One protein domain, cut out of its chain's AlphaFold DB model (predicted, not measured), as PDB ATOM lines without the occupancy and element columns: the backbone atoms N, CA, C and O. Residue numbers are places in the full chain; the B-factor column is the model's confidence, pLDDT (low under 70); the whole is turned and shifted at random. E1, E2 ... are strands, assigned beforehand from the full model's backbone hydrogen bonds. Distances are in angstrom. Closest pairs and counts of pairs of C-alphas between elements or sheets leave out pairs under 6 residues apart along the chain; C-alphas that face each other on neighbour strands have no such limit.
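Overview. This is residues 996 to 1013 and 1126 to 1224 of the 1280 residues of the protein "VWFA domain-containing protein" of Xylanimicrobium sp. FW10M-9 (UniProt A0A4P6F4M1). A long, narrow, loosely formed sandwich: a strongly twisted sheet of five strands, E3 E4 E2 E6 E7, is partly covered on one face by the long two-stranded ribbon E1 and E5. The long strands E1, E5, E6 and E7 run along the length of the body, while the loop of residues 1134 to 1158 swings out to one side around Ala 1152. The 117 printed residues hold no named helix and seven named strands, E1 to E7 in order along the chain, both sheets antiparallel. The class is all strand, though under half of the residues, 57 of 117, are in named elements. The whole is elongated, 54 by 32 by 23 A, and only just loose, close to compact, with a radius of gyration of the C-alphas of 16.2 A.

Arrangement. In the larger sheet, E6, residues 1199 to 1208, and E7, residues 1215 to 1223, form an antiparallel hairpin at 163 degrees, with N 1202 and O 1220 within hydrogen-bond range at 2.8 A. On the other side of E6 is E2, residues 1128 to 1133, antiparallel at 174 degrees, with N 1132 and O 1207 at 3.0 A. E4, residues 1165 to 1172, is the next antiparallel neighbour of E2, at 154 degrees, with N 1166 and O 1133 at 2.8 A; it bends by 52 degrees at residue 1168. The edge strand E3, residues 1159 to 1162, forms a hairpin with E4 at 111 degrees, with N 1167 and O 1159 at 2.9 A. The other edge strand is E7. From edge to edge the strands' lines turn by 95 degrees. The second sheet pairs E1, residues 1004 to 1013, with E5, residues 1180 to 1189, antiparallel at 163 degrees, with N 1007 and O 1186 at 2.8 A. The closest C-alphas of E1 and E7 are those of Ala 1005 and Val 1222, 6.8 A apart; those of E4 and E5 are Ala 1171 and Thr 1180, 6.5 A apart. E1 and E2 are near each other, while E3 is apart from E1 and E5.

Along the chain. E6 spans 31.2 A and E7 28.5 A, ending at C-alpha 1223, (-42.928, -32.188, 9.737). E1 spans 31.9 A from C-alpha 1004 at (-40.158, -24.811, 5.101), and E5 31.3 A. E4 spans 21.3 A, E2 17.4 A and E3 9.0 A.

Size, cuts and confidence. The C-alphas farthest apart are those of Asp 1175 and Ala 1193, at 55.3 A. Residues 1014 to 1125 are not printed, and C-alphas 1013 and 1126 are 13.6 A apart across this cut. The link from E2 to E3 is long, 25 residues. Mean pLDDT of the printed part is 70.3; 46 residues are under 70, among them 997 to 1004, 1136 to 1159 and 1189 to 1199.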
ATOM      1  N   VAL A 996     -36.704 -36.721   3.283       70.44
ATOM      2  CA  VAL A 996     -37.467 -36.339   4.493       70.44
ATOM      3  C   VAL A 996     -36.693 -35.305   5.312       70.44
ATOM      4  O   VAL A 996     -35.561 -35.571   5.714       70.44
ATOM      5  N   LEU A 997     -37.300 -34.148   5.607       68.69
ATOM      6  CA  LEU A 997     -36.654 -33.044   6.333       68.69
ATOM      7  C   LEU A 997     -37.582 -32.403   7.391       68.69
ATOM      8  O   LEU A 997     -38.767 -32.220   7.133       68.69
ATOM      9  N   PRO A 998     -37.085 -32.023   8.586       68.50
ATOM     10  CA  PRO A 998     -37.877 -31.299   9.583       68.50
ATOM     11  C   PRO A 998     -38.047 -29.814   9.210       68.50
ATOM     12  O   PRO A 998     -37.163 -29.226   8.588       68.50
ATOM     13  N   ALA A 999     -39.153 -29.194   9.631       65.88
ATOM     14  CA  ALA A 999     -39.447 -27.794   9.321       65.88
ATOM     15  C   ALA A 999     -38.517 -26.779  10.010       65.88
ATOM     16  O   ALA A 999     -38.167 -26.916  11.187       65.88
ATOM     17  N   GLY A1000     -38.184 -25.705   9.287       57.66
ATOM     18  CA  GLY A1000     -37.589 -24.493   9.856       57.66
ATOM     19  C   GLY A1000     -38.557 -23.685  10.737       57.66
ATOM     20  O   GLY A1000     -39.759 -23.936  10.774       57.66
ATOM     21  N   ALA A1001     -38.039 -22.669  11.439       59.09
ATOM     22  CA  ALA A1001     -38.840 -21.768  12.288       59.09
ATOM     23  C   ALA A1001     -39.750 -20.800  11.494       59.09
ATOM     24  O   ALA A1001     -40.570 -20.091  12.074       59.09
ATOM     25  N   ASP A1002     -39.568 -20.765  10.176       65.88
ATOM     26  CA  ASP A1002     -40.399 -20.157   9.136       65.88
ATOM     27  C   ASP A1002     -41.433 -21.135   8.542       65.88
ATOM     28  O   ASP A1002     -42.391 -20.692   7.912       65.88
ATOM     29  N   GLY A1003     -41.244 -22.446   8.743       60.03
ATOM     30  CA  GLY A1003     -42.108 -23.507   8.234       60.03
ATOM     31  C   GLY A1003     -41.797 -23.988   6.809       60.03
ATOM     32  O   GLY A1003     -42.735 -24.120   6.029       60.03
ATOM     33  N   THR A1004     -40.531 -24.258   6.437       68.31
ATOM     34  CA  THR A1004     -40.158 -24.811   5.101       68.31
ATOM     35  C   THR A1004     -38.976 -25.824   5.112       68.31
ATOM     36  O   THR A1004     -38.315 -25.980   6.144       68.31
ATOM     37  N   ALA A1005     -38.726 -26.529   3.983       74.81
ATOM     38  CA  ALA A1005     -37.611 -27.475   3.696       74.81
ATOM     39  C   ALA A1005     -37.271 -27.584   2.167       74.81
ATOM     40  O   ALA A1005     -37.967 -26.970   1.366       74.81
ATOM     41  N   THR A1006     -36.193 -28.265   1.697       74.31
ATOM     42  CA  THR A1006     -35.681 -28.170   0.279       74.31
ATOM     43  C   THR A1006     -34.973 -29.429  -0.305       74.31
ATOM     44  O   THR A1006     -34.212 -30.071   0.410       74.31
ATOM     45  N   PHE A1007     -35.154 -29.729  -1.613       77.06
ATOM     46  CA  PHE A1007     -34.788 -30.979  -2.345       77.06
ATOM     47  C   PHE A1007     -34.277 -30.766  -3.816       77.06
ATOM     48  O   PHE A1007     -34.275 -29.631  -4.296       77.06
ATOM     49  N   ARG A1008     -33.849 -31.826  -4.555       78.75
ATOM     50  CA  ARG A1008     -33.234 -31.798  -5.931       78.75
ATOM     51  C   ARG A1008     -33.665 -32.978  -6.855       78.75
ATOM     52  O   ARG A1008     -33.873 -34.064  -6.328       78.75
ATOM     53  N   TYR A1009     -33.719 -32.797  -8.195       78.56
ATOM     54  CA  TYR A1009     -34.247 -33.762  -9.208       78.56
ATOM     55  C   TYR A1009     -33.516 -33.800 -10.596       78.56
ATOM     56  O   TYR A1009     -32.782 -32.853 -10.911       78.56
ATOM     57  N   ARG A1010     -33.775 -34.834 -11.446       81.75
ATOM     58  CA  ARG A1010     -33.408 -34.985 -12.901       81.75
ATOM     59  C   ARG A1010     -34.491 -35.698 -13.778       81.75
ATOM     60  O   ARG A1010     -35.329 -36.388 -13.214       81.75
ATOM     61  N   VAL A1011     -34.466 -35.547 -15.128       83.94
ATOM     62  CA  VAL A1011     -35.332 -36.213 -16.172       83.94
ATOM     63  C   VAL A1011     -34.564 -36.571 -17.492       83.94
ATOM     64  O   VAL A1011     -33.627 -35.834 -17.806       83.94
ATOM     65  N   THR A1012     -34.944 -37.616 -18.281       77.69
ATOM     66  CA  THR A1012     -34.327 -38.093 -19.582       77.69
ATOM     67  C   THR A1012     -35.327 -38.701 -20.634       77.69
ATOM     68  O   THR A1012     -36.382 -39.156 -20.216       77.69
ATOM     69  N   VAL A1013     -35.050 -38.724 -21.975       84.06
ATOM     70  CA  VAL A1013     -35.996 -39.104 -23.106       84.06
ATOM     71  C   VAL A1013     -35.339 -39.748 -24.386       84.06
ATOM     72  O   VAL A1013     -34.239 -39.304 -24.714       84.06
ATOM     73  N   HIS A1126     -45.430 -38.602 -33.707       72.81
ATOM     74  CA  HIS A1126     -44.759 -37.339 -33.381       72.81
ATOM     75  C   HIS A1126     -43.271 -37.382 -33.749       72.81
ATOM     76  O   HIS A1126     -42.577 -38.346 -33.436       72.81
ATOM     77  N   ARG A1127     -42.757 -36.318 -34.380       75.44
ATOM     78  CA  ARG A1127     -41.328 -36.172 -34.741       75.44
ATOM     79  C   ARG A1127     -40.542 -35.190 -33.863       75.44
ATOM     80  O   ARG A1127     -39.319 -35.165 -33.928       75.44
ATOM     81  N   GLU A1128     -41.212 -34.424 -33.014       79.06
ATOM     82  CA  GLU A1128     -40.616 -33.603 -31.954       79.06
ATOM     83  C   GLU A1128     -41.568 -33.626 -30.755       79.06
ATOM     84  O   GLU A1128     -42.779 -33.759 -30.953       79.06
ATOM     85  N   ILE A1129     -41.021 -33.555 -29.539       81.88
ATOM     86  CA  ILE A1129     -41.764 -33.710 -28.284       81.88
ATOM     87  C   ILE A1129     -41.250 -32.784 -27.169       81.88
ATOM     88  O   ILE A1129     -40.051 -32.505 -27.082       81.88
ATOM     89  N   VAL A1130     -42.144 -32.312 -26.298       81.69
ATOM     90  CA  VAL A1130     -41.898 -31.357 -25.202       81.69
ATOM     91  C   VAL A1130     -41.858 -32.069 -23.848       81.69
ATOM     92  O   VAL A1130     -42.705 -32.908 -23.561       81.69
ATOM     93  N   VAL A1131     -40.920 -31.678 -22.975       81.69
ATOM     94  CA  VAL A1131     -40.779 -32.242 -21.616       81.69
ATOM     95  C   VAL A1131     -41.229 -31.233 -20.559       81.69
ATOM     96  O   VAL A1131     -40.694 -30.117 -20.490       81.69
ATOM     97  N   LEU A1132     -42.202 -31.636 -19.739       82.81
ATOM     98  CA  LEU A1132     -42.856 -30.835 -18.697       82.81
ATOM     99  C   LEU A1132     -42.654 -31.440 -17.301       82.81
ATOM    100  O   LEU A1132     -42.351 -32.626 -17.187       82.81
ATOM    101  N   ASP A1133     -42.814 -30.618 -16.261       83.94
ATOM    102  CA  ASP A1133     -42.639 -30.986 -14.851       83.94
ATOM    103  C   ASP A1133     -43.534 -30.117 -13.928       83.94
ATOM    104  O   ASP A1133     -43.768 -28.950 -14.246       83.94
ATOM    105  N   ASP A1134     -44.066 -30.637 -12.816       80.62
ATOM    106  CA  ASP A1134     -45.047 -29.922 -11.961       80.62
ATOM    107  C   ASP A1134     -44.459 -29.167 -10.743       80.62
ATOM    108  O   ASP A1134     -45.144 -28.337 -10.133       80.62
ATOM    109  N   PHE A1135     -43.182 -29.387 -10.409       79.94
ATOM    110  CA  PHE A1135     -42.487 -28.762  -9.266       79.94
ATOM    111  C   PHE A1135     -43.299 -28.836  -7.954       79.94
ATOM    112  O   PHE A1135     -43.406 -27.855  -7.209       79.94
ATOM    113  N   ALA A1136     -43.899 -29.998  -7.692       67.25
ATOM    114  CA  ALA A1136     -44.736 -30.310  -6.532       67.25
ATOM    115  C   ALA A1136     -45.915 -29.351  -6.264       67.25
ATOM    116  O   ALA A1136     -46.359 -29.177  -5.123       67.25
ATOM    117  N   GLY A1137     -46.469 -28.749  -7.322       62.31
ATOM    118  CA  GLY A1137     -47.867 -28.312  -7.344       62.31
ATOM    119  C   GLY A1137     -48.239 -27.100  -6.479       62.31
ATOM    120  O   GLY A1137     -49.391 -26.995  -6.052       62.31
ATOM    121  N   HIS A1138     -47.316 -26.174  -6.194       54.25
ATOM    122  CA  HIS A1138     -47.607 -24.974  -5.388       54.25
ATOM    123  C   HIS A1138     -47.420 -23.632  -6.121       54.25
ATOM    124  O   HIS A1138     -46.605 -23.459  -7.030       54.25
ATOM    125  N   GLY A1139     -48.258 -22.664  -5.729       51.50
ATOM    126  CA  GLY A1139     -48.337 -21.315  -6.296       51.50
ATOM    127  C   GLY A1139     -47.334 -20.308  -5.702       51.50
ATOM    128  O   GLY A1139     -46.433 -20.685  -4.951       51.50
ATOM    129  N   PRO A1140     -47.469 -19.005  -6.036       42.19
ATOM    130  CA  PRO A1140     -46.521 -17.971  -5.621       42.19
ATOM    131  C   PRO A1140     -46.482 -17.815  -4.093       42.19
ATOM    132  O   PRO A1140     -47.411 -17.292  -3.483       42.19
ATOM    133  N   GLY A1141     -45.381 -18.272  -3.500       50.09
ATOM    134  CA  GLY A1141     -45.152 -18.348  -2.054       50.09
ATOM    135  C   GLY A1141     -44.014 -19.318  -1.723       50.09
ATOM    136  O   GLY A1141     -43.194 -19.034  -0.856       50.09
ATOM    137  N   VAL A1142     -43.895 -20.403  -2.495       52.97
ATOM    138  CA  VAL A1142     -42.730 -21.300  -2.481       52.97
ATOM    139  C   VAL A1142     -41.484 -20.589  -3.029       52.97
ATOM    140  O   VAL A1142     -41.480 -20.080  -4.153       52.97
ATOM    141  N   ALA A1143     -40.412 -20.563  -2.235       53.28
ATOM    142  CA  ALA A1143     -39.159 -19.890  -2.563       53.28
ATOM    143  C   ALA A1143     -38.161 -20.847  -3.239       53.28
ATOM    144  O   ALA A1143     -37.339 -21.461  -2.572       53.28
ATOM    145  N   VAL A1144     -38.204 -20.958  -4.571       59.81
ATOM    146  CA  VAL A1144     -37.247 -21.776  -5.343       59.81
ATOM    147  C   VAL A1144     -35.835 -21.171  -5.277       59.81
ATOM    148  O   VAL A1144     -35.469 -20.312  -6.082       59.81
ATOM    149  N   VAL A1145     -35.023 -21.628  -4.320       51.91
ATOM    150  CA  VAL A1145     -33.603 -21.258  -4.218       51.91
ATOM    151  C   VAL A1145     -32.790 -22.095  -5.207       51.91
ATOM    152  O   VAL A1145     -32.325 -23.193  -4.904       51.91
ATOM    153  N   LEU A1146     -32.612 -21.565  -6.417       57.81
ATOM    154  CA  LEU A1146     -31.704 -22.141  -7.409       57.81
ATOM    155  C   LEU A1146     -30.258 -22.052  -6.895       57.81
ATOM    156  O   LEU A1146     -29.756 -20.957  -6.647       57.81
ATOM    157  N   SER A1147     -29.567 -23.187  -6.770       46.97
ATOM    158  CA  SER A1147     -28.146 -23.199  -6.407       46.97
ATOM    159  C   SER A1147     -27.286 -22.614  -7.536       46.97
ATOM    160  O   SER A1147     -27.290 -23.150  -8.652       46.97
ATOM    161  N   ASP A1148     -26.504 -21.573  -7.244       54.66
ATOM    162  CA  ASP A1148     -25.531 -21.011  -8.186       54.66
ATOM    163  C   ASP A1148     -24.551 -22.091  -8.677       54.66
ATOM    164  O   ASP A1148     -23.835 -22.713  -7.891       54.66
ATOM    165  N   GLY A1149     -24.518 -22.312  -9.996       49.72
ATOM    166  CA  GLY A1149     -23.614 -23.268 -10.652       49.72
ATOM    167  C   GLY A1149     -24.284 -24.275 -11.592       49.72
ATOM    168  O   GLY A1149     -23.610 -24.798 -12.472       49.72
ATOM    169  N   ALA A1150     -25.600 -24.500 -11.490       47.34
ATOM    170  CA  ALA A1150     -26.329 -25.417 -12.384       47.34
ATOM    171  C   ALA A1150     -26.589 -24.858 -13.809       47.34
ATOM    172  O   ALA A1150     -27.226 -25.517 -14.626       47.34
ATOM    173  N   TRP A1151     -26.095 -23.653 -14.125       54.62
ATOM    174  CA  TRP A1151     -26.364 -22.926 -15.374       54.62
ATOM    175  C   TRP A1151     -25.077 -22.522 -16.115       54.62
ATOM    176  O   TRP A1151     -24.571 -21.424 -15.894       54.62
ATOM    177  N   ALA A1152     -24.574 -23.366 -17.025       42.81
ATOM    178  CA  ALA A1152     -23.696 -22.982 -18.150       42.81
ATOM    179  C   ALA A1152     -23.404 -24.200 -19.057       42.81
ATOM    180  O   ALA A1152     -22.810 -25.166 -18.597       42.81
ATOM    181  N   ALA A1153     -23.729 -24.224 -20.352       43.28
ATOM    182  CA  ALA A1153     -24.545 -23.313 -21.157       43.28
ATOM    183  C   ALA A1153     -25.231 -24.127 -22.284       43.28
ATOM    184  O   ALA A1153     -24.715 -25.163 -22.682       43.28
ATOM    185  N   GLY A1154     -26.369 -23.722 -22.853       51.94
ATOM    186  CA  GLY A1154     -27.086 -22.450 -22.690       51.94
ATOM    187  C   GLY A1154     -28.555 -22.613 -22.297       51.94
ATOM    188  O   GLY A1154     -29.431 -22.098 -22.989       51.94
ATOM    189  N   GLY A1155     -28.830 -23.329 -21.203       52.12
ATOM    190  CA  GLY A1155     -30.182 -23.449 -20.655       52.12
ATOM    191  C   GLY A1155     -30.791 -22.096 -20.258       52.12
ATOM    192  O   GLY A1155     -30.100 -21.212 -19.750       52.12
ATOM    193  N   ARG A1156     -32.103 -21.951 -20.477       53.38
ATOM    194  CA  ARG A1156     -32.938 -20.901 -19.869       53.38
ATOM    195  C   ARG A1156     -33.567 -21.456 -18.590       53.38
ATOM    196  O   ARG A1156     -33.829 -22.653 -18.529       53.38
ATOM    197  N   GLN A1157     -33.846 -20.591 -17.613       54.97
ATOM    198  CA  GLN A1157     -34.567 -20.980 -16.392       54.97
ATOM    199  C   GLN A1157     -35.903 -21.678 -16.723       54.97
ATOM    200  O   GLN A1157     -36.515 -21.307 -17.732       54.97
ATOM    201  N   PRO A1158     -36.368 -22.652 -15.907       63.47
ATOM    202  CA  PRO A1158     -37.572 -23.422 -16.203       63.47
ATOM    203  C   PRO A1158     -38.771 -22.490 -16.345       63.47
ATOM    204  O   PRO A1158     -39.103 -21.728 -15.434       63.47
ATOM    205  N   VAL A1159     -39.398 -22.507 -17.518       68.31
ATOM    206  CA  VAL A1159     -40.472 -21.562 -17.828       68.31
ATOM    207  C   VAL A1159     -41.776 -22.148 -17.319       68.31
ATOM    208  O   VAL A1159     -42.203 -23.195 -17.798       68.31
ATOM    209  N   ARG A1160     -42.419 -21.458 -16.374       70.62
ATOM    210  CA  ARG A1160     -43.781 -21.770 -15.927       70.62
ATOM    211  C   ARG A1160     -44.736 -21.608 -17.111       70.62
ATOM    212  O   ARG A1160     -45.017 -20.479 -17.510       70.62
ATOM    213  N   VAL A1161     -45.165 -22.722 -17.696       71.75
ATOM    214  CA  VAL A1161     -46.061 -22.749 -18.863       71.75
ATOM    215  C   VAL A1161     -47.523 -22.689 -18.440       71.75
ATOM    216  O   VAL A1161     -48.306 -21.992 -19.078       71.75
ATOM    217  N   GLU A1162     -47.869 -23.317 -17.314       70.25
ATOM    218  CA  GLU A1162     -49.215 -23.293 -16.733       70.25
ATOM    219  C   GLU A1162     -49.169 -23.059 -15.209       70.25
ATOM    220  O   GLU A1162     -48.083 -23.057 -14.613       70.25
ATOM    221  N   PRO A1163     -50.313 -22.812 -14.536       64.56
ATOM    222  CA  PRO A1163     -50.374 -22.579 -13.092       64.56
ATOM    223  C   PRO A1163     -49.961 -23.769 -12.199       64.56
ATOM    224  O   PRO A1163     -50.792 -24.356 -11.520       64.56
ATOM    225  N   GLY A1164     -48.659 -24.054 -12.133       68.62
ATOM    226  CA  GLY A1164     -48.103 -25.229 -11.449       68.62
ATOM    227  C   GLY A1164     -47.457 -26.241 -12.399       68.62
ATOM    228  O   GLY A1164     -47.282 -27.383 -12.006       68.62
ATOM    229  N   VAL A1165     -47.116 -25.845 -13.633       78.06
ATOM    230  CA  VAL A1165     -46.344 -26.676 -14.572       78.06
ATOM    231  C   VAL A1165     -45.240 -25.837 -15.212       78.06
ATOM    232  O   VAL A1165     -45.463 -24.696 -15.633       78.06
ATOM    233  N   TYR A1166     -44.048 -26.413 -15.299       78.25
ATOM    234  CA  TYR A1166     -42.816 -25.812 -15.782       78.25
ATOM    235  C   TYR A1166     -42.249 -26.658 -16.925       78.25
ATOM    236  O   TYR A1166     -42.214 -27.882 -16.858       78.25
ATOM    237  N   ARG A1167     -41.790 -26.015 -18.000       80.88
ATOM    238  CA  ARG A1167     -41.134 -26.711 -19.114       80.88
ATOM    239  C   ARG A1167     -39.643 -26.877 -18.840       80.88
ATOM    240  O   ARG A1167     -38.959 -25.887 -18.569       80.88
ATOM    241  N   LEU A1168     -39.150 -28.104 -19.012       75.50
ATOM    242  CA  LEU A1168     -37.727 -28.444 -18.948       75.50
ATOM    243  C   LEU A1168     -37.043 -28.288 -20.318       75.50
ATOM    244  O   LEU A1168     -35.981 -27.675 -20.407       75.50
ATOM    245  N   GLY A1169     -37.667 -28.771 -21.403       78.00
ATOM    246  CA  GLY A1169     -37.070 -28.700 -22.745       78.00
ATOM    247  C   GLY A1169     -37.907 -29.305 -23.876       78.00
ATOM    248  O   GLY A1169     -39.135 -29.217 -23.858       78.00
ATOM    249  N   THR A1170     -37.227 -29.845 -24.890       81.69
ATOM    250  CA  THR A1170     -37.763 -30.600 -26.044       81.69
ATOM    251  C   THR A1170     -36.736 -31.645 -26.499       81.69
ATOM    252  O   THR A1170     -35.543 -31.474 -26.240       81.69
ATOM    253  N   ALA A1171     -37.188 -32.688 -27.198       78.56
ATOM    254  CA  ALA A1171     -36.362 -33.682 -27.890       78.56
ATOM    255  C   ALA A1171     -36.911 -33.951 -29.308       78.56
ATOM    256  O   ALA A1171     -38.106 -33.787 -29.554       78.56
ATOM    257  N   THR A1172     -36.054 -34.357 -30.252       82.88
ATOM    258  CA  THR A1172     -36.403 -34.479 -31.687       82.88
ATOM    259  C   THR A1172     -36.072 -35.866 -32.240       82.88
ATOM    260  O   THR A1172     -34.989 -36.400 -32.000       82.88
ATOM    261  N   TRP A1173     -37.015 -36.462 -32.971       82.69
ATOM    262  CA  TRP A1173     -36.925 -37.830 -33.472       82.69
ATOM    263  C   TRP A1173     -35.838 -37.944 -34.541       82.69
ATOM    264  O   TRP A1173     -35.710 -37.078 -35.408       82.69
ATOM    265  N   ASN A1174     -35.060 -39.020 -34.486       76.12
ATOM    266  CA  ASN A1174     -33.951 -39.275 -35.395       76.12
ATOM    267  C   ASN A1174     -33.785 -40.785 -35.610       76.12
ATOM    268  O   ASN A1174     -33.852 -41.543 -34.642       76.12
ATOM    269  N   ASP A1175     -33.521 -41.205 -36.853       72.75
ATOM    270  CA  ASP A1175     -33.285 -42.613 -37.220       72.75
ATOM    271  C   ASP A1175     -32.082 -43.246 -36.473       72.75
ATOM    272  O   ASP A1175     -31.966 -44.469 -36.416       72.75
ATOM    273  N   ASP A1176     -31.206 -42.418 -35.882       70.44
ATOM    274  CA  ASP A1176     -30.007 -42.818 -35.130       70.44
ATOM    275  C   ASP A1176     -30.256 -43.124 -33.628       70.44
ATOM    276  O   ASP A1176     -29.416 -43.765 -32.994       70.44
ATOM    277  N   GLY A1177     -31.388 -42.699 -33.042       72.50
ATOM    278  CA  GLY A1177     -31.833 -43.084 -31.688       72.50
ATOM    279  C   GLY A1177     -31.195 -42.377 -30.468       72.50
ATOM    280  O   GLY A1177     -31.015 -43.019 -29.434       72.50
ATOM    281  N   VAL A1178     -30.829 -41.088 -30.536       74.44
ATOM    282  CA  VAL A1178     -30.045 -40.400 -29.470       74.44
ATOM    283  C   VAL A1178     -30.900 -39.722 -28.350       74.44
ATOM    284  O   VAL A1178     -31.822 -38.984 -28.703       74.44
ATOM    285  N   PRO A1179     -30.588 -39.885 -27.031       81.81
ATOM    286  CA  PRO A1179     -31.348 -39.292 -25.894       81.81
ATOM    287  C   PRO A1179     -31.048 -37.824 -25.474       81.81
ATOM    288  O   PRO A1179     -30.125 -37.190 -25.985       81.81
ATOM    289  N   THR A1180     -31.802 -37.269 -24.500       78.94
ATOM    290  CA  THR A1180     -31.663 -35.889 -23.922       78.94
ATOM    291  C   THR A1180     -32.106 -35.796 -22.434       78.94
ATOM    292  O   THR A1180     -33.037 -36.512 -22.080       78.94
ATOM    293  N   SER A1181     -31.511 -34.920 -21.583       82.19
ATOM    294  CA  SER A1181     -31.738 -34.856 -20.099       82.19
ATOM    295  C   SER A1181     -31.714 -33.445 -19.429       82.19
ATOM    296  O   SER A1181     -31.164 -32.505 -20.005       82.19
ATOM    297  N   PHE A1182     -32.242 -33.302 -18.187       80.12
ATOM    298  CA  PHE A1182     -32.442 -32.026 -17.429       80.12
ATOM    299  C   PHE A1182     -32.299 -32.151 -15.874       80.12
ATOM    300  O   PHE A1182     -32.631 -33.208 -15.356       80.12
ATOM    301  N   ASP A1183     -31.919 -31.092 -15.117       78.25
ATOM    302  CA  ASP A1183     -31.665 -31.065 -13.633       78.25
ATOM    303  C   ASP A1183     -32.232 -29.791 -12.914       78.25
ATOM    304  O   ASP A1183     -32.143 -28.705 -13.492       78.25
ATOM    305  N   TYR A1184     -32.711 -29.853 -11.646       73.19
ATOM    306  CA  TYR A1184     -33.107 -28.663 -10.819       73.19
ATOM    307  C   TYR A1184     -33.258 -28.903  -9.278       73.19
ATOM    308  O   TYR A1184     -33.075 -30.023  -8.806       73.19
ATOM    309  N   TRP A1185     -33.597 -27.854  -8.492       74.31
ATOM    310  CA  TRP A1185     -33.895 -27.860  -7.030       74.31
ATOM    311  C   TRP A1185     -35.273 -27.237  -6.694       74.31
ATOM    312  O   TRP A1185     -35.753 -26.399  -7.458       74.31
ATOM    313  N   LEU A1186     -35.871 -27.587  -5.542       79.50
ATOM    314  CA  LEU A1186     -37.210 -27.150  -5.098       79.50
ATOM    315  C   LEU A1186     -37.334 -27.022  -3.561       79.50
ATOM    316  O   LEU A1186     -36.857 -27.885  -2.831       79.50
ATOM    317  N   THR A1187     -38.026 -25.990  -3.068       73.88
ATOM    318  CA  THR A1187     -38.363 -25.768  -1.640       73.88
ATOM    319  C   THR A1187     -39.860 -26.011  -1.412       73.88
ATOM    320  O   THR A1187     -40.653 -25.723  -2.300       73.88
ATOM    321  N   VAL A1188     -40.267 -26.520  -0.247       74.88
ATOM    322  CA  VAL A1188     -41.667 -26.863   0.085       74.88
ATOM    323  C   VAL A1188     -42.013 -26.501   1.543       74.88
ATOM    324  O   VAL A1188     -41.104 -26.437   2.376       74.88
ATOM    325  N   PRO A1189     -43.288 -26.196   1.864       63.00
ATOM    326  CA  PRO A1189     -43.699 -25.772   3.200       63.00
ATOM    327  C   PRO A1189     -43.815 -26.927   4.205       63.00
ATOM    328  O   PRO A1189     -43.856 -28.102   3.860       63.00
ATOM    329  N   ALA A1190     -43.885 -26.559   5.478       69.19
ATOM    330  CA  ALA A1190     -44.279 -27.423   6.575       69.19
ATOM    331  C   ALA A1190     -45.813 -27.572   6.648       69.19
ATOM    332  O   ALA A1190     -46.528 -26.707   6.135       69.19
ATOM    333  N   PRO A1191     -46.317 -28.622   7.323       62.66
ATOM    334  CA  PRO A1191     -47.742 -28.775   7.604       62.66
ATOM    335  C   PRO A1191     -48.341 -27.535   8.279       62.66
ATOM    336  O   PRO A1191     -47.696 -26.879   9.103       62.66
ATOM    337  N   SER A1192     -49.579 -27.226   7.915       57.22
ATOM    338  CA  SER A1192     -50.352 -26.113   8.456       57.22
ATOM    339  C   SER A1192     -50.828 -26.391   9.888       57.22
ATOM    340  O   SER A1192     -50.747 -27.512  10.386       57.22
ATOM    341  N   ALA A1193     -51.363 -25.372  10.566       58.19
ATOM    342  CA  ALA A1193     -51.907 -25.534  11.919       58.19
ATOM    343  C   ALA A1193     -53.168 -26.426  11.985       58.19
ATOM    344  O   ALA A1193     -53.567 -26.812  13.080       58.19
ATOM    345  N   ASP A1194     -53.763 -26.767  10.834       53.22
ATOM    346  CA  ASP A1194     -54.906 -27.680  10.718       53.22
ATOM    347  C   ASP A1194     -54.475 -29.146  10.436       53.22
ATOM    348  O   ASP A1194     -55.305 -30.058  10.459       53.22
ATOM    349  N   ASP A1195     -53.181 -29.408  10.185       57.00
ATOM    350  CA  ASP A1195     -52.657 -30.735   9.821       57.00
ATOM    351  C   ASP A1195     -52.368 -31.620  11.050       57.00
ATOM    352  O   ASP A1195     -51.266 -31.651  11.601       57.00
ATOM    353  N   VAL A1196     -53.382 -32.397  11.438       57.00
ATOM    354  CA  VAL A1196     -53.482 -33.193  12.683       57.00
ATOM    355  C   VAL A1196     -52.284 -34.112  12.999       57.00
ATOM    356  O   VAL A1196     -51.992 -34.340  14.170       57.00
ATOM    357  N   ASP A1197     -51.604 -34.667  11.990       59.31
ATOM    358  CA  ASP A1197     -50.473 -35.600  12.182       59.31
ATOM    359  C   ASP A1197     -49.105 -34.893  12.202       59.31
ATOM    360  O   ASP A1197     -48.071 -35.510  12.459       59.31
ATOM    361  N   GLY A1198     -49.074 -33.590  11.900       58.75
ATOM    362  CA  GLY A1198     -47.841 -32.818  11.833       58.75
ATOM    363  C   GLY A1198     -46.842 -33.336  10.795       58.75
ATOM    364  O   GLY A1198     -45.647 -33.172  11.012       58.75
ATOM    365  N   SER A1199     -47.269 -33.935   9.673       63.31
ATOM    366  CA  SER A1199     -46.391 -34.199   8.517       63.31
ATOM    367  C   SER A1199     -47.121 -34.119   7.167       63.31
ATOM    368  O   SER A1199     -48.335 -34.293   7.114       63.31
ATOM    369  N   VAL A1200     -46.391 -33.803   6.087       73.19
ATOM    370  CA  VAL A1200     -46.934 -33.588   4.727       73.19
ATOM    371  C   VAL A1200     -45.980 -34.130   3.657       73.19
ATOM    372  O   VAL A1200     -44.763 -33.996   3.797       73.19
ATOM    373  N   ASP A1201     -46.537 -34.737   2.604       78.75
ATOM    374  CA  ASP A1201     -45.816 -35.254   1.431       78.75
ATOM    375  C   ASP A1201     -46.019 -34.358   0.197       78.75
ATOM    376  O   ASP A1201     -47.092 -33.797  -0.023       78.75
ATOM    377  N   HIS A1202     -44.992 -34.296  -0.647       76.75
ATOM    378  CA  HIS A1202     -44.926 -33.533  -1.887       76.75
ATOM    379  C   HIS A1202     -44.472 -34.450  -3.030       76.75
ATOM    380  O   HIS A1202     -43.300 -34.824  -3.101       76.75
ATOM    381  N   VAL A1203     -45.409 -34.816  -3.909       82.81
ATOM    382  CA  VAL A1203     -45.153 -35.570  -5.152       82.81
ATOM    383  C   VAL A1203     -44.777 -34.589  -6.258       82.81
ATOM    384  O   VAL A1203     -45.356 -33.509  -6.328       82.81
ATOM    385  N   ASN A1204     -43.822 -34.960  -7.105       85.25
ATOM    386  CA  ASN A1204     -43.256 -34.135  -8.162       85.25
ATOM    387  C   ASN A1204     -43.124 -34.964  -9.454       85.25
ATOM    388  O   ASN A1204     -42.397 -35.958  -9.456       85.25
ATOM    389  N   THR A1205     -43.787 -34.576 -10.546       84.31
ATOM    390  CA  THR A1205     -43.956 -35.411 -11.762       84.31
ATOM    391  C   THR A1205     -43.322 -34.794 -13.008       84.31
ATOM    392  O   THR A1205     -43.392 -33.581 -13.166       84.31
ATOM    393  N   ALA A1206     -42.802 -35.601 -13.944       85.62
ATOM    394  CA  ALA A1206     -42.426 -35.168 -15.300       85.62
ATOM    395  C   ALA A1206     -43.060 -36.038 -16.405       85.62
ATOM    396  O   ALA A1206     -43.370 -37.205 -16.175       85.62
ATOM    397  N   TRP A1207     -43.287 -35.477 -17.600       86.06
ATOM    398  CA  TRP A1207     -43.938 -36.184 -18.720       86.06
ATOM    399  C   TRP A1207     -43.627 -35.596 -20.105       86.06
ATOM    400  O   TRP A1207     -43.196 -34.443 -20.226       86.06
ATOM    401  N   ILE A1208     -43.896 -36.389 -21.151       86.25
ATOM    402  CA  ILE A1208     -43.957 -35.929 -22.546       86.25
ATOM    403  C   ILE A1208     -45.324 -35.275 -22.804       86.25
ATOM    404  O   ILE A1208     -46.359 -35.876 -22.529       86.25
ATOM    405  N   ALA A1209     -45.365 -34.054 -23.343       84.75
ATOM    406  CA  ALA A1209     -46.625 -33.322 -23.536       84.75
ATOM    407  C   ALA A1209     -47.527 -33.916 -24.637       84.75
ATOM    408  O   ALA A1209     -48.749 -33.872 -24.527       84.75
ATOM    409  N   GLU A1210     -46.927 -34.457 -25.696       81.88
ATOM    410  CA  GLU A1210     -47.607 -35.034 -26.859       81.88
ATOM    411  C   GLU A1210     -48.027 -36.496 -26.645       81.88
ATOM    412  O   GLU A1210     -48.929 -36.975 -27.325       81.88
ATOM    413  N   LEU A1211     -47.383 -37.187 -25.698       81.00
ATOM    414  CA  LEU A1211     -47.633 -38.582 -25.318       81.00
ATOM    415  C   LEU A1211     -47.683 -38.682 -23.775       81.00
ATOM    416  O   LEU A1211     -46.748 -39.212 -23.169       81.00
ATOM    417  N   PRO A1212     -48.717 -38.125 -23.104       72.81
ATOM    418  CA  PRO A1212     -48.753 -37.978 -21.643       72.81
ATOM    419  C   PRO A1212     -48.769 -39.296 -20.862       72.81
ATOM    420  O   PRO A1212     -48.525 -39.298 -19.657       72.81
ATOM    421  N   GLU A1213     -49.064 -40.411 -21.528       75.75
ATOM    422  CA  GLU A1213     -48.908 -41.770 -21.012       75.75
ATOM    423  C   GLU A1213     -47.441 -42.155 -20.738       75.75
ATOM    424  O   GLU A1213     -47.199 -43.083 -19.967       75.75
ATOM    425  N   ILE A1214     -46.474 -41.428 -21.310       81.56
ATOM    426  CA  ILE A1214     -45.039 -41.583 -21.064       81.56
ATOM    427  C   ILE A1214     -44.604 -40.517 -20.035       81.56
ATOM    428  O   ILE A1214     -44.325 -39.357 -20.368       81.56
ATOM    429  N   ARG A1215     -44.616 -40.907 -18.753       83.00
ATOM    430  CA  ARG A1215     -44.419 -40.038 -17.578       83.00
ATOM    431  C   ARG A1215     -43.790 -40.781 -16.397       83.00
ATOM    432  O   ARG A1215     -43.915 -42.000 -16.326       83.00
ATOM    433  N   ASP A1216     -43.207 -40.038 -15.457       82.56
ATOM    434  CA  ASP A1216     -42.514 -40.582 -14.280       82.56
ATOM    435  C   ASP A1216     -42.537 -39.594 -13.082       82.56
ATOM    436  O   ASP A1216     -42.524 -38.376 -13.302       82.56
ATOM    437  N   ASP A1217     -42.608 -40.071 -11.829       81.94
ATOM    438  CA  ASP A1217     -42.852 -39.248 -10.617       81.94
ATOM    439  C   ASP A1217     -42.053 -39.641  -9.353       81.94
ATOM    440  O   ASP A1217     -41.569 -40.759  -9.216       81.94
ATOM    441  N   GLU A1218     -41.861 -38.676  -8.439       82.56
ATOM    442  CA  GLU A1218     -40.961 -38.764  -7.271       82.56
ATOM    443  C   GLU A1218     -41.490 -37.980  -6.047       82.56
ATOM    444  O   GLU A1218     -42.095 -36.923  -6.216       82.56
ATOM    445  N   THR A1219     -41.244 -38.426  -4.801       76.94
ATOM    446  CA  THR A1219     -41.931 -37.893  -3.584       76.94
ATOM    447  C   THR A1219     -41.012 -37.553  -2.389       76.94
ATOM    448  O   THR A1219     -40.078 -38.293  -2.087       76.94
ATOM    449  N   VAL A1220     -41.304 -36.457  -1.660       73.94
ATOM    450  CA  VAL A1220     -40.533 -35.944  -0.490       73.94
ATOM    451  C   VAL A1220     -41.419 -35.414   0.670       73.94
ATOM    452  O   VAL A1220     -42.569 -35.070   0.424       73.94
ATOM    453  N   ARG A1221     -40.923 -35.318   1.924       75.81
ATOM    454  CA  ARG A1221     -41.730 -35.106   3.167       75.81
ATOM    455  C   ARG A1221     -41.221 -34.029   4.158       75.81
ATOM    456  O   ARG A1221     -40.008 -33.907   4.355       75.81
ATOM    457  N   VAL A1222     -42.139 -33.336   4.866       74.88
ATOM    458  CA  VAL A1222     -41.885 -32.289   5.908       74.88
ATOM    459  C   VAL A1222     -42.728 -32.489   7.205       74.88
ATOM    460  O   VAL A1222     -43.699 -33.239   7.162       74.88
ATOM    461  N   VAL A1223     -42.372 -31.885   8.369       73.00
ATOM    462  CA  VAL A1223     -42.928 -32.188   9.737       73.00
ATOM    463  C   VAL A1223     -43.124 -30.946  10.676       73.00
ATOM    464  O   VAL A1223     -42.234 -30.097  10.688       73.00
ATOM    465  N   ALA A1224     -44.208 -30.846  11.491       60.94
ATOM    466  CA  ALA A1224     -44.665 -29.676  12.319       60.94
ATOM    467  C   ALA A1224     -45.183 -29.979  13.780       60.94
ATOM    468  O   ALA A1224     -44.909 -31.054  14.310       60.94
TER     469      ALA A1224